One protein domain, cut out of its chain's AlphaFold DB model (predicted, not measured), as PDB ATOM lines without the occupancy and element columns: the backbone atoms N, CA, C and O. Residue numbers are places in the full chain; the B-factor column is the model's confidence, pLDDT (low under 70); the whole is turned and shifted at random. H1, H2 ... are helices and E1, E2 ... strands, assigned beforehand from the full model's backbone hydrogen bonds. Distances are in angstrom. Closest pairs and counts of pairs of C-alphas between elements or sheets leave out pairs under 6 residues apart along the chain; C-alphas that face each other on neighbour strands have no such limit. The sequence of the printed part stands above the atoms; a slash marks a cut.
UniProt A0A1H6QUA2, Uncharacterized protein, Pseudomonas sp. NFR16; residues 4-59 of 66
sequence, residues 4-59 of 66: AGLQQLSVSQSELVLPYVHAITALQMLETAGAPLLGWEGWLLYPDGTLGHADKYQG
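This is residues 4 to 59 of the 66 residues of an uncharacterized protein of Pseudomonas sp. NFR16 (UniProt A0A1H6QUA2). A loose-jointed layout places the helix H2 toward one end of the longest axis and a small two-stranded hairpin, E1 with E2, toward the other, while the short helix H1 lies off to one side of H2. After H2 the backbone folds back in a stretch with no named element, residues 33 to 42, to reach the hairpin; residues 29 to 34, of which 29 to 32 belong to H2, stick out. The printed part has 56 residues with two named helices and two named strands, in the order H1, H2, E1, E2; the sheet's order is E1 - E2, antiparallel. The class is mixed, helices and strands, with under half of the residues in named elements; the whole is only just compact, close to loose, with a radius of gyration of the C-alphas of 12.0 A and spans of 37 by 26 by 19 A.

Start with H1, residues 4 to 8, and H2, residues 20 to 32: they are close but not clearly touching, and their closest C-alphas, Leu 6 and Ala 26, are 7.4 A apart. Farther along, E1, residues 43 to 45, and E2, residues 51 to 53, form an antiparallel hairpin at 142 degrees; look for N 44 and O 52 at 2.8 A, within hydrogen-bond range. H1 is apart from both strands, and H2 is apart from E2. In H1 and H2 every O i to N i+4 pair is within hydrogen-bond range.

Find C-alpha 4 at (111.627, 63.393, 65.952), where H1 begins its 6.6 A. H2 runs 18.5 A from C-alpha 20 at (111.029, 48.002, 74.162). E1 measures 6.8 A, and E2 runs 7.3 A to C-alpha 53 at (124.013, 46.114, 77.202).

The C-alphas farthest apart, of Gly 34 and Asp 48, are 38.0 A apart. The printed part has no cut; the link H1 to H2 is long. Residues 55 to 59 have pLDDT under 70.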
ATOM      1  N   ALA A   4     111.621  62.379  64.896       87.06
ATOM      2  CA  ALA A   4     111.627  63.393  65.952       87.06
ATOM      3  C   ALA A   4     110.794  62.969  67.177       87.06
ATOM      4  O   ALA A   4     111.206  63.183  68.313       87.06
ATOM      5  N   GLY A   5     109.644  62.321  66.958       88.81
ATOM      6  CA  GLY A   5     108.835  61.774  68.050       88.81
ATOM      7  C   GLY A   5     109.524  60.614  68.775       88.81
ATOM      8  O   GLY A   5     109.418  60.506  69.989       88.81
ATOM      9  N   LEU A   6     110.270  59.775  68.052       87.62
ATOM     10  CA  LEU A   6     111.091  58.715  68.642       87.62
ATOM     11  C   LEU A   6     112.222  59.293  69.506       87.62
ATOM     12  O   LEU A   6     112.434  58.821  70.616       87.62
ATOM     13  N   GLN A   7     112.899  60.350  69.050       89.56
ATOM     14  CA  GLN A   7     113.965  61.008  69.817       89.56
ATOM     15  C   GLN A   7     113.469  61.577  71.153       89.56
ATOM     16  O   GLN A   7     114.168  61.469  72.154       89.56
ATOM     17  N   GLN A   8     112.248  62.119  71.206       92.00
ATOM     18  CA  GLN A   8     111.651  62.610  72.457       92.00
ATOM     19  C   GLN A   8     111.383  61.506  73.488       92.00
ATOM     20  O   GLN A   8     111.296  61.788  74.679       92.00
ATOM     21  N   LEU A   9     111.237  60.262  73.033       91.81
ATOM     22  CA  LEU A   9     111.015  59.088  73.879       91.81
ATOM     23  C   LEU A   9     112.326  58.391  74.256       91.81
ATOM     24  O   LEU A   9     112.300  57.398  74.985       91.81
ATOM     25  N   SER A  10     113.456  58.863  73.726       92.69
ATOM     26  CA  SER A  10     114.742  58.235  73.964       92.69
ATOM     27  C   SER A  10     115.310  58.610  75.325       92.69
ATOM     28  O   SER A  10     115.220  59.753  75.768       92.69
ATOM     29  N   VAL A  11     115.931  57.629  75.976       90.88
ATOM     30  CA  VAL A  11     116.678  57.833  77.225       90.88
ATOM     31  C   VAL A  11     118.116  58.303  76.981       90.88
ATOM     32  O   VAL A  11     118.811  58.657  77.928       90.88
ATOM     33  N   SER A  12     118.563  58.321  75.721       86.94
ATOM     34  CA  SER A  12     119.867  58.830  75.300       86.94
ATOM     35  C   SER A  12     119.688  60.034  74.374       86.94
ATOM     36  O   SER A  12     118.721  60.127  73.621       86.94
ATOM     37  N   GLN A  13     120.617  60.989  74.450       85.31
ATOM     38  CA  GLN A  13     120.630  62.166  73.572       85.31
ATOM     39  C   GLN A  13     121.497  61.958  72.325       85.31
ATOM     40  O   GLN A  13     121.312  62.655  71.330       85.31
ATOM     41  N   SER A  14     122.452  61.027  72.378       86.19
ATOM     42  CA  SER A  14     123.397  60.744  71.293       86.19
ATOM     43  C   SER A  14     122.991  59.543  70.444       86.19
ATOM     44  O   SER A  14     123.405  59.442  69.293       86.19
ATOM     45  N   GLU A  15     122.180  58.642  70.996       86.31
ATOM     46  CA  GLU A  15     121.756  57.400  70.355       86.31
ATOM     47  C   GLU A  15     120.262  57.181  70.564       86.31
ATOM     48  O   GLU A  15     119.681  57.667  71.531       86.31
ATOM     49  N   LEU A  16     119.628  56.416  69.675       87.69
ATOM     50  CA  LEU A  16     118.210  56.105  69.805       87.69
ATOM     51  C   LEU A  16     118.002  54.895  70.725       87.69
ATOM     52  O   LEU A  16     117.763  53.779  70.269       87.69
ATOM     53  N   VAL A  17     118.076  55.129  72.034       90.94
ATOM     54  CA  VAL A  17     117.786  54.120  73.063       90.94
ATOM     55  C   VAL A  17     116.337  54.270  73.510       90.94
ATOM     56  O   VAL A  17     115.969  55.302  74.070       90.94
ATOM     57  N   LEU A  18     115.500  53.273  73.235       90.50
ATOM     58  CA  LEU A  18     114.048  53.355  73.411       90.50
ATOM     59  C   LEU A  18     113.525  52.268  74.354       90.50
ATOM     60  O   LEU A  18     114.044  51.150  74.342       90.50
ATOM     61  N   PRO A  19     112.428  52.532  75.088       89.38
ATOM     62  CA  PRO A  19     111.641  51.470  75.700       89.38
ATOM     63  C   PRO A  19     111.231  50.424  74.660       89.38
ATOM     64  O   PRO A  19     110.899  50.771  73.524       89.38
ATOM     65  N   TYR A  20     111.194  49.151  75.062       87.06
ATOM     66  CA  TYR A  20     111.029  48.002  74.162       87.06
ATOM     67  C   TYR A  20     109.919  48.173  73.111       87.06
ATOM     68  O   TYR A  20     110.164  48.023  71.918       87.06
ATOM     69  N   VAL A  21     108.711  48.576  73.519       89.38
ATOM     70  CA  VAL A  21     107.571  48.759  72.597       89.38
ATOM     71  C   VAL A  21     107.852  49.826  71.527       89.38
ATOM     72  O   VAL A  21     107.477  49.667  70.362       89.38
ATOM     73  N   HIS A  22     108.540  50.907  71.893       91.25
ATOM     74  CA  HIS A  22     108.917  51.968  70.959       91.25
ATOM     75  C   HIS A  22     110.092  51.559  70.071       91.25
ATOM     76  O   HIS A  22     110.094  51.921  68.896       91.25
ATOM     77  N   ALA A  23     111.027  50.756  70.586       90.31
ATOM     78  CA  ALA A  23     112.093  50.163  69.785       90.31
ATOM     79  C   ALA A  23     111.515  49.279  68.667       90.31
ATOM     80  O   ALA A  23     111.840  49.486  67.502       90.31
ATOM     81  N   ILE A  24     110.569  48.383  68.983       89.88
ATOM     82  CA  ILE A  24     109.892  47.549  67.973       89.88
ATOM     83  C   ILE A  24     109.161  48.405  66.928       89.88
ATOM     84  O   ILE A  24     109.262  48.140  65.732       89.88
ATOM     85  N   THR A  25     108.477  49.468  67.359       90.06
ATOM     86  CA  THR A  25     107.805  50.399  66.433       90.06
ATOM     87  C   THR A  25     108.807  51.080  65.492       90.06
ATOM     88  O   THR A  25     108.544  51.210  64.297       90.06
ATOM     89  N   ALA A  26     109.963  51.504  66.010       89.44
ATOM     90  CA  ALA A  26     111.016  52.127  65.215       89.44
ATOM     91  C   ALA A  26     111.584  51.162  64.166       89.44
ATOM     92  O   ALA A  26     111.752  51.554  63.013       89.44
ATOM     93  N   LEU A  27     111.815  49.901  64.543       88.81
ATOM     94  CA  LEU A  27     112.281  48.859  63.626       88.81
ATOM     95  C   LEU A  27     111.296  48.652  62.470       88.81
ATOM     96  O   LEU A  27     111.685  48.771  61.313       88.81
ATOM     97  N   GLN A  28     110.007  48.474  62.770       89.69
ATOM     98  CA  GLN A  28     108.964  48.303  61.751       89.69
ATOM     99  C   GLN A  28     108.862  49.503  60.799       89.69
ATOM    100  O   GLN A  28     108.637  49.340  59.597       89.69
ATOM    101  N   MET A  29     109.027  50.724  61.323       89.44
ATOM    102  CA  MET A  29     109.056  51.937  60.505       89.44
ATOM    103  C   MET A  29     110.255  51.961  59.553       89.44
ATOM    104  O   MET A  29     110.091  52.321  58.388       89.44
ATOM    105  N   LEU A  30     111.444  51.598  60.040       87.81
ATOM    106  CA  LEU A  30     112.669  51.555  59.240       87.81
ATOM    107  C   LEU A  30     112.585  50.480  58.152       87.81
ATOM    108  O   LEU A  30     112.868  50.775  56.991       87.81
ATOM    109  N   GLU A  31     112.104  49.284  58.491       90.50
ATOM    110  CA  GLU A  31     111.874  48.204  57.524       90.50
ATOM    111  C   GLU A  31     110.879  48.625  56.438       90.50
ATOM    112  O   GLU A  31     111.137  48.448  55.247       90.50
ATOM    113  N   THR A  32     109.773  49.267  56.827       91.25
ATOM    114  CA  THR A  32     108.772  49.795  55.881       91.25
ATOM    115  C   THR A  32     109.350  50.890  54.977       91.25
ATOM    116  O   THR A  32     108.937  51.028  53.827       91.25
ATOM    117  N   ALA A  33     110.325  51.657  55.470       90.94
ATOM    118  CA  ALA A  33     111.057  52.657  54.693       90.94
ATOM    119  C   ALA A  33     112.150  52.050  53.786       90.94
ATOM    120  O   ALA A  33     112.851  52.793  53.100       90.94
ATOM    121  N   GLY A  34     112.296  50.721  53.764       91.75
ATOM    122  CA  GLY A  34     113.263  50.004  52.934       91.75
ATOM    123  C   GLY A  34     114.652  49.860  53.558       91.75
ATOM    124  O   GLY A  34     115.579  49.439  52.867       91.75
ATOM    125  N   ALA A  35     114.821  50.194  54.840       89.50
ATOM    126  CA  ALA A  35     116.068  49.952  55.557       89.50
ATOM    127  C   ALA A  35     116.077  48.517  56.120       89.50
ATOM    128  O   ALA A  35     115.232  48.193  56.955       89.50
ATOM    129  N   PRO A  36     117.007  47.642  55.697       83.25
ATOM    130  CA  PRO A  36     117.075  46.284  56.222       83.25
ATOM    131  C   PRO A  36     117.575  46.279  57.672       83.25
ATOM    132  O   PRO A  36     118.579  46.919  57.995       83.25
ATOM    133  N   LEU A  37     116.907  45.516  58.540       81.31
ATOM    134  CA  LEU A  37     117.379  45.261  59.899       81.31
ATOM    135  C   LEU A  37     118.561  44.283  59.863       81.31
ATOM    136  O   LEU A  37     118.385  43.096  59.607       81.31
ATOM    137  N   LEU A  38     119.769  44.785  60.127       82.56
ATOM    138  CA  LEU A  38     120.988  43.962  60.164       82.56
ATOM    139  C   LEU A  38     121.292  43.400  61.560       82.56
ATOM    140  O   LEU A  38     121.999  42.406  61.686       82.56
ATOM    141  N   GLY A  39     120.765  44.036  62.604       76.94
ATOM    142  CA  GLY A  39     120.979  43.659  63.995       76.94
ATOM    143  C   GLY A  39     120.478  44.740  64.949       76.94
ATOM    144  O   GLY A  39     120.141  45.846  64.525       76.94
ATOM    145  N   TRP A  40     120.410  44.408  66.237       78.94
ATOM    146  CA  TRP A  40     120.040  45.340  67.300       78.94
ATOM    147  C   TRP A  40     120.757  44.980  68.602       78.94
ATOM    148  O   TRP A  40     120.994  43.803  68.897       78.94
ATOM    149  N   GLU A  41     121.061  46.001  69.396       81.31
ATOM    150  CA  GLU A  41     121.659  45.845  70.716       81.31
ATOM    151  C   GLU A  41     120.626  46.182  71.790       81.31
ATOM    152  O   GLU A  41     120.111  47.299  71.868       81.31
ATOM    153  N   GLY A  42     120.291  45.190  72.615       83.06
ATOM    154  CA  GLY A  42     119.370  45.375  73.726       83.06
ATOM    155  C   GLY A  42     120.016  46.156  74.865       83.06
ATOM    156  O   GLY A  42     121.057  45.751  75.384       83.06
ATOM    157  N   TRP A  43     119.360  47.239  75.276       86.50
ATOM    158  CA  TRP A  43     119.732  48.031  76.444       86.50
ATOM    159  C   TRP A  43     118.920  47.622  77.674       86.50
ATOM    160  O   TRP A  43     117.709  47.402  77.598       86.50
ATOM    161  N   LEU A  44     119.592  47.565  78.819       85.94
ATOM    162  CA  LEU A  44     119.006  47.408  80.142       85.94
ATOM    163  C   LEU A  44     119.136  48.712  80.922       85.94
ATOM    164  O   LEU A  44     120.176  49.364  80.878       85.94
ATOM    165  N   LEU A  45     118.087  49.040  81.675       86.56
ATOM    166  CA  LEU A  45     118.140  50.023  82.749       86.56
ATOM    167  C   LEU A  45     118.315  49.269  84.067       86.56
ATOM    168  O   LEU A  45     117.412  48.547  84.496       86.56
ATOM    169  N   TYR A  46     119.483  49.403  84.683       89.06
ATOM    170  CA  TYR A  46     119.800  48.751  85.947       89.06
ATOM    171  C   TYR A  46     119.152  49.479  87.136       89.06
ATOM    172  O   TYR A  46     118.772  50.648  87.019       89.06
ATOM    173  N   PRO A  47     119.020  48.823  88.307       93.19
ATOM    174  CA  PRO A  47     118.406  49.438  89.487       93.19
ATOM    175  C   PRO A  47     119.093  50.718  89.982       93.19
ATOM    176  O   PRO A  47     118.452  51.537  90.632       93.19
ATOM    177  N   ASP A  48     120.380  50.893  89.683       93.06
ATOM    178  CA  ASP A  48     121.151  52.101  90.005       93.06
ATOM    179  C   ASP A  48     120.949  53.244  88.990       93.06
ATOM    180  O   ASP A  48     121.554  54.306  89.120       93.06
ATOM    181  N   GLY A  49     120.085  53.044  87.991       88.50
ATOM    182  CA  GLY A  49     119.790  54.009  86.938       88.50
ATOM    183  C   GLY A  49     120.797  54.006  85.790       88.50
ATOM    184  O   GLY A  49     120.636  54.790  84.855       88.50
ATOM    185  N   THR A  50     121.816  53.145  85.827       89.38
ATOM    186  CA  THR A  50     122.765  53.024  84.719       89.38
ATOM    187  C   THR A  50     122.142  52.285  83.538       89.38
ATOM    188  O   THR A  50     121.279  51.416  83.692       89.38
ATOM    189  N   LEU A  51     122.581  52.656  82.335       88.19
ATOM    190  CA  LEU A  51     122.231  51.982  81.093       88.19
ATOM    191  C   LEU A  51     123.412  51.124  80.644       88.19
ATOM    192  O   LEU A  51     124.552  51.586  80.658       88.19
ATOM    193  N   GLY A  52     123.142  49.900  80.209       86.75
ATOM    194  CA  GLY A  52     124.162  49.051  79.603       86.75
ATOM    195  C   GLY A  52     123.571  47.930  78.769       86.75
ATOM    196  O   GLY A  52     122.357  47.724  78.746       86.75
ATOM    197  N   HIS A  53     124.433  47.208  78.066       85.12
ATOM    198  CA  HIS A  53     124.013  46.114  77.202       85.12
ATOM    199  C   HIS A  53     123.913  44.803  77.974       85.12
ATOM    200  O   HIS A  53     124.686  44.531  78.892       85.12
ATOM    201  N   ALA A  54     122.975  43.954  77.566       72.25
ATOM    202  CA  ALA A  54     122.924  42.584  78.050       72.25
ATOM    203  C   ALA A  54     123.635  41.651  77.072       72.25
ATOM    204  O   ALA A  54     123.037  41.272  76.069       72.25
ATOM    205  N   ASP A  55     124.850  41.209  77.394       68.56
ATOM    206  CA  ASP A  55     125.639  40.289  76.551       68.56
ATOM    207  C   ASP A  55     124.845  39.055  76.085       68.56
ATOM    208  O   ASP A  55     125.014  38.566  74.975       68.56
ATOM    209  N   LYS A  56     123.912  38.569  76.913       69.38
ATOM    210  CA  LYS A  56     123.075  37.395  76.618       69.38
ATOM    211  C   LYS A  56     121.940  37.649  75.611       69.38
ATOM    212  O   LYS A  56     121.430  36.690  75.038       69.38
ATOM    213  N   TYR A  57     121.493  38.893  75.446       69.31
ATOM    214  CA  TYR A  57     120.303  39.244  74.652       69.31
ATOM    215  C   TYR A  57     120.622  40.146  73.457       69.31
ATOM    216  O   TYR A  57     119.703  40.664  72.822       69.31
ATOM    217  N   GLN A  58     121.903  40.343  73.142       68.50
ATOM    218  CA  GLN A  58     122.307  41.026  71.920       68.50
ATOM    219  C   GLN A  58     121.900  40.183  70.703       68.50
ATOM    220  O   GLN A  58     122.143  38.978  70.650       68.50
ATOM    221  N   GLY A  59     121.234  40.819  69.737       63.94
ATOM    222  CA  GLY A  59     120.841  40.200  68.470       63.94
ATOM    223  C   GLY A  59     121.917  40.314  67.390       63.94
ATOM    224  O   GLY A  59     121.652  39.986  66.235       63.94
TER     225      GLY A  59